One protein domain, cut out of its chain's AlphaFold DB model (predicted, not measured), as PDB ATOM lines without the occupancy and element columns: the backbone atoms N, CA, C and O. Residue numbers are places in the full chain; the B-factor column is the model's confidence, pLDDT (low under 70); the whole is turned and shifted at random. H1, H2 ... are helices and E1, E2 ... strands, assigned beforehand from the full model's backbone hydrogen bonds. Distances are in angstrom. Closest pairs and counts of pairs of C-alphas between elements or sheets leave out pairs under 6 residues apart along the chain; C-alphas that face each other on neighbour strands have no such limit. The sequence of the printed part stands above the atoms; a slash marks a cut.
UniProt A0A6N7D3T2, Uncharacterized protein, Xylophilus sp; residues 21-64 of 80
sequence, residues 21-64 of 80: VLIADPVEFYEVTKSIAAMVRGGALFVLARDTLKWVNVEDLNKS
ATOM      1  N   VAL A  21     101.021 113.211 103.044       69.12
ATOM      2  CA  VAL A  21     100.055 114.299 103.176       69.12
ATOM      3  C   VAL A  21      99.912 114.982 101.825       69.12
ATOM      4  O   VAL A  21     100.889 115.468 101.257       69.12
ATOM      5  N   LEU A  22      98.677 115.055 101.333       72.81
ATOM      6  CA  LEU A  22      98.322 115.834 100.158       72.81
ATOM      7  C   LEU A  22      97.793 117.196 100.588       72.81
ATOM      8  O   LEU A  22      96.747 117.312 101.236       72.81
ATOM      9  N   ILE A  23      98.513 118.226 100.161       64.88
ATOM     10  CA  ILE A  23      98.056 119.611 100.173       64.88
ATOM     11  C   ILE A  23      97.837 119.981  98.708       64.88
ATOM     12  O   ILE A  23      98.789 120.257  97.984       64.88
ATOM     13  N   ALA A  24      96.588 119.889  98.263       66.12
ATOM     14  CA  ALA A  24      96.175 120.299  96.927       66.12
ATOM     15  C   ALA A  24      95.715 121.764  96.942       66.12
ATOM     16  O   ALA A  24      95.521 122.340  98.019       66.12
ATOM     17  N   ASP A  25      95.530 122.359  95.759       65.94
ATOM     18  CA  ASP A  25      94.900 123.675  95.670       65.94
ATOM     19  C   ASP A  25      93.530 123.613  96.373       65.94
ATOM     20  O   ASP A  25      92.686 122.782  96.016       65.94
ATOM     21  N   PRO A  26      93.306 124.442  97.406       60.22
ATOM     22  CA  PRO A  26      92.093 124.377  98.199       60.22
ATOM     23  C   PRO A  26      90.839 124.717  97.395       60.22
ATOM     24  O   PRO A  26      89.762 124.368  97.862       60.22
ATOM     25  N   VAL A  27      90.932 125.378  96.236       61.38
ATOM     26  CA  VAL A  27      89.775 125.651  95.371       61.38
ATOM     27  C   VAL A  27      89.362 124.382  94.630       61.38
ATOM     28  O   VAL A  27      88.239 123.912  94.805       61.38
ATOM     29  N   GLU A  28      90.280 123.773  93.882       60.72
ATOM     30  CA  GLU A  28      89.995 122.576  93.078       60.72
ATOM     31  C   GLU A  28      89.671 121.363  93.957       60.72
ATOM     32  O   GLU A  28      88.710 120.631  93.719       60.72
ATOM     33  N   PHE A  29      90.426 121.172  95.041       65.00
ATOM     34  CA  PHE A  29      90.205 120.049  95.948       65.00
ATOM     35  C   PHE A  29      88.867 120.163  96.691       65.00
ATOM     36  O   PHE A  29      88.192 119.156  96.938       65.00
ATOM     37  N   TYR A  30      88.447 121.388  97.009       60.47
ATOM     38  CA  TYR A  30      87.169 121.658  97.657       60.47
ATOM     39  C   TYR A  30      85.978 121.419  96.732       60.47
ATOM     40  O   TYR A  30      84.991 120.831  97.178       60.47
ATOM     41  N   GLU A  31      86.050 121.842  95.467       60.53
ATOM     42  CA  GLU A  31      84.961 121.614  94.507       60.53
ATOM     43  C   GLU A  31      84.674 120.122  94.319       60.53
ATOM     44  O   GLU A  31      83.513 119.717  94.232       60.53
ATOM     45  N   VAL A  32      85.722 119.295  94.360       61.50
ATOM     46  CA  VAL A  32      85.611 117.844  94.178       61.50
ATOM     47  C   VAL A  32      85.218 117.118  95.472       61.50
ATOM     48  O   VAL A  32      84.422 116.180  95.434       61.50
ATOM     49  N   THR A  33      85.744 117.526  96.635       65.62
ATOM     50  CA  THR A  33      85.663 116.714  97.873       65.62
ATOM     51  C   THR A  33      85.024 117.404  99.080       65.62
ATOM     52  O   THR A  33      84.873 116.781 100.134       65.62
ATOM     53  N   LYS A  34      84.677 118.697  98.982       72.19
ATOM     54  CA  LYS A  34      84.277 119.566 100.112       72.19
ATOM     55  C   LYS A  34      85.267 119.571 101.289       72.19
ATOM     56  O   LYS A  34      84.907 119.909 102.420       72.19
ATOM     57  N   SER A  35      86.517 119.206 101.032       74.12
ATOM     58  CA  SER A  35      87.586 119.093 102.023       74.12
ATOM     59  C   SER A  35      88.757 119.990 101.630       74.12
ATOM     60  O   SER A  35      88.816 120.469 100.503       74.12
ATOM     61  N   ILE A  36      89.665 120.260 102.572       78.56
ATOM     62  CA  ILE A  36      90.800 121.184 102.351       78.56
ATOM     63  C   ILE A  36      92.172 120.501 102.354       78.56
ATOM     64  O   ILE A  36      93.151 121.099 101.926       78.56
ATOM     65  N   ALA A  37      92.259 119.267 102.850       79.62
ATOM     66  CA  ALA A  37      93.478 118.463 102.838       79.62
ATOM     67  C   ALA A  37      93.128 116.976 102.947       79.62
ATOM     68  O   ALA A  37      92.044 116.630 103.432       79.62
ATOM     69  N   ALA A  38      94.060 116.108 102.553       81.81
ATOM     70  CA  ALA A  38      93.959 114.663 102.727       81.81
ATOM     71  C   ALA A  38      95.274 114.068 103.247       81.81
ATOM     72  O   ALA A  38      96.356 114.578 102.965       81.81
ATOM     73  N   MET A  39      95.183 112.982 104.009       82.75
ATOM     74  CA  MET A  39      96.339 112.223 104.482       82.75
ATOM     75  C   MET A  39      96.023 110.730 104.548       82.75
ATOM     76  O   MET A  39      94.875 110.354 104.784       82.75
ATOM     77  N   VAL A  40      97.042 109.884 104.414       78.88
ATOM     78  CA  VAL A  40      96.918 108.436 104.645       78.88
ATOM     79  C   VAL A  40      97.616 108.071 105.952       78.88
ATOM     80  O   VAL A  40      98.748 108.488 106.197       78.88
ATOM     81  N   ARG A  41      96.928 107.327 106.825       76.00
ATOM     82  CA  ARG A  41      97.493 106.858 108.097       76.00
ATOM     83  C   ARG A  41      96.969 105.479 108.481       76.00
ATOM     84  O   ARG A  41      95.761 105.270 108.533       76.00
ATOM     85  N   GLY A  42      97.864 104.553 108.818       77.69
ATOM     86  CA  GLY A  42      97.511 103.158 109.066       77.69
ATOM     87  C   GLY A  42      96.767 102.505 107.896       77.69
ATOM     88  O   GLY A  42      95.912 101.659 108.136       77.69
ATOM     89  N   GLY A  43      97.028 102.935 106.653       76.31
ATOM     90  CA  GLY A  43      96.329 102.440 105.460       76.31
ATOM     91  C   GLY A  43      94.904 102.973 105.257       76.31
ATOM     92  O   GLY A  43      94.227 102.527 104.335       76.31
ATOM     93  N   ALA A  44      94.445 103.926 106.076       74.81
ATOM     94  CA  ALA A  44      93.154 104.594 105.912       74.81
ATOM     95  C   ALA A  44      93.327 106.030 105.394       74.81
ATOM     96  O   ALA A  44      94.241 106.746 105.813       74.81
ATOM     97  N   LEU A  45      92.427 106.460 104.503       80.44
ATOM     98  CA  LEU A  45      92.376 107.828 103.985       80.44
ATOM     99  C   LEU A  45      91.572 108.728 104.930       80.44
ATOM    100  O   LEU A  45      90.408 108.458 105.236       80.44
ATOM    101  N   PHE A  46      92.177 109.838 105.334       82.62
ATOM    102  CA  PHE A  46      91.552 110.880 106.134       82.62
ATOM    103  C   PHE A  46      91.475 112.180 105.348       82.62
ATOM    104  O   PHE A  46      92.439 112.575 104.697       82.62
ATOM    105  N   VAL A  47      90.350 112.881 105.462       84.50
ATOM    106  CA  VAL A  47      90.159 114.218 104.886       84.50
ATOM    107  C   VAL A  47      89.912 115.241 105.984       84.50
ATOM    108  O   VAL A  47      89.259 114.948 106.989       84.50
ATOM    109  N   LEU A  48      90.444 116.449 105.810       84.19
ATOM    110  CA  LEU A  48      90.194 117.568 106.708       84.19
ATOM    111  C   LEU A  48      88.906 118.274 106.279       84.19
ATOM    112  O   LEU A  48      88.882 119.003 105.283       84.19
ATOM    113  N   ALA A  49      87.832 118.047 107.037       81.06
ATOM    114  CA  ALA A  49      86.532 118.651 106.781       81.06
ATOM    115  C   ALA A  49      86.588 120.158 107.053       81.06
ATOM    116  O   ALA A  49      86.921 120.574 108.163       81.06
ATOM    117  N   ARG A  50      86.208 120.979 106.071       74.62
ATOM    118  CA  ARG A  50      86.276 122.445 106.173       74.62
ATOM    119  C   ARG A  50      85.440 122.996 107.328       74.62
ATOM    120  O   ARG A  50      85.939 123.777 108.128       74.62
ATOM    121  N   ASP A  51      84.182 122.572 107.418       78.00
ATOM    122  CA  ASP A  51      83.203 123.185 108.325       78.00
ATOM    123  C   ASP A  51      83.543 122.963 109.799       78.00
ATOM    124  O   ASP A  51      83.184 123.755 110.666       78.00
ATOM    125  N   THR A  52      84.239 121.864 110.090       80.00
ATOM    126  CA  THR A  52      84.567 121.469 111.463       80.00
ATOM    127  C   THR A  52      86.056 121.544 111.772       80.00
ATOM    128  O   THR A  52      86.415 121.460 112.944       80.00
ATOM    129  N   LEU A  53      86.905 121.688 110.747       81.19
ATOM    130  CA  LEU A  53      88.364 121.587 110.818       81.19
ATOM    131  C   LEU A  53      88.830 120.320 111.549       81.19
ATOM    132  O   LEU A  53      89.777 120.337 112.336       81.19
ATOM    133  N   LYS A  54      88.139 119.204 111.296       81.69
ATOM    134  CA  LYS A  54      88.451 117.889 111.867       81.69
ATOM    135  C   LYS A  54      88.849 116.914 110.774       81.69
ATOM    136  O   LYS A  54      88.246 116.899 109.704       81.69
ATOM    137  N   TRP A  55      89.833 116.077 111.084       84.44
ATOM    138  CA  TRP A  55      90.172 114.915 110.271       84.44
ATOM    139  C   TRP A  55      89.089 113.848 110.418       84.44
ATOM    140  O   TRP A  55      88.713 113.483 111.537       84.44
ATOM    141  N   VAL A  56      88.589 113.367 109.285       80.19
ATOM    142  CA  VAL A  56      87.513 112.379 109.196       80.19
ATOM    143  C   VAL A  56      87.984 111.226 108.327       80.19
ATOM    144  O   VAL A  56      88.566 111.451 107.269       80.19
ATOM    145  N   ASN A  57      87.735 109.997 108.772       83.56
ATOM    146  CA  ASN A  57      87.991 108.809 107.970       83.56
ATOM    147  C   ASN A  57      86.988 108.748 106.809       83.56
ATOM    148  O   ASN A  57      85.774 108.790 107.023       83.56
ATOM    149  N   VAL A  58      87.490 108.632 105.581       75.31
ATOM    150  CA  VAL A  58      86.655 108.552 104.375       75.31
ATOM    151  C   VAL A  58      85.797 107.285 104.360       75.31
ATOM    152  O   VAL A  58      84.659 107.314 103.890       75.31
ATOM    153  N   GLU A  59      86.272 106.182 104.936       73.25
ATOM    154  CA  GLU A  59      85.456 104.969 105.037       73.25
ATOM    155  C   GLU A  59      84.229 105.154 105.937       73.25
ATOM    156  O   GLU A  59      83.162 104.610 105.645       73.25
ATOM    157  N   ASP A  60      84.361 105.942 107.005       66.31
ATOM    158  CA  ASP A  60      83.263 106.225 107.932       66.31
ATOM    159  C   ASP A  60      82.228 107.166 107.292       66.31
ATOM    160  O   ASP A  60      81.028 107.044 107.552       66.31
ATOM    161  N   LEU A  61      82.661 108.057 106.390       60.25
ATOM    162  CA  LEU A  61      81.772 108.890 105.568       60.25
ATOM    163  C   LEU A  61      80.906 108.042 104.621       60.25
ATOM    164  O   LEU A  61      79.701 108.274 104.524       60.25
ATOM    165  N   ASN A  62      81.494 107.030 103.977       58.62
ATOM    166  CA  ASN A  62      80.780 106.165 103.031       58.62
ATOM    167  C   ASN A  62      79.860 105.142 103.714       58.62
ATOM    168  O   ASN A  62      78.792 104.835 103.189       58.62
ATOM    169  N   LYS A  63      80.232 104.628 104.894       54.59
ATOM    170  CA  LYS A  63      79.418 103.644 105.636       54.59
ATOM    171  C   LYS A  63      78.218 104.262 106.353       54.59
ATOM    172  O   LYS A  63      77.252 103.560 106.638       54.59
ATOM    173  N   SER A  64      78.267 105.556 106.660       49.44
ATOM    174  CA  SER A  64      77.267 106.200 107.513       49.44
ATOM    175  C   SER A  64      76.104 106.863 106.782       49.44
ATOM    176  O   SER A  64      75.195 107.327 107.463       49.44
TER     177      SER A  64
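AT A GLANCE: This is residues 21 to 64 of the 80 residues of an uncharacterized protein of Xylophilus sp (UniProt A0A6N7D3T2). A small three-stranded sheet has two short helices on one face: H1 over E1, and H2 beside the strands, apart from H1. The 44 printed residues include, in order, H1, E1, E2, E3 and H2. The sheet, E1 - E2 - E3, is a meander, each strand the antiparallel neighbour of the one before. The class is mixed; the whole is compact, radius of gyration of the C-alphas 10.0 A, spans 25 by 21 by 17 A.

IN THESE COORDINATES: Find C-alpha 26 at (92.093, 124.377, 98.199); H1, residues 26 to 33, begins there. E1, residues 35 to 41, runs 16.9 A; E2, 44 to 49, 15.6 A; E3, 54 to 57, 9.9 A. H2, residues 58 to 63, ends at (79.418, 103.644, 105.636).

HOW THE PARTS SIT: In hairpin E1 and E2, find N 39 and O 46, 2.9 A apart, within hydrogen-bond range; in hairpin E2 and E3, N 47 and O 56, 2.9 A. H1 stands up from the sheet at 44 degrees; its closest C-alphas to E1 are Pro 26 and Ile 36, 5.4 A. H2's closest to E2 are Val 58 and Phe 46, 5.7 A. Every O i to N i+4 pair in H1 and H2 is within range.

THE WHOLE: C-alphas 25 and 64 are farthest apart, 27.5 A. The printed part has no cut, and no link is long. Look for pLDDT under 70 at residues 21, 23 to 33 and 60 to 64.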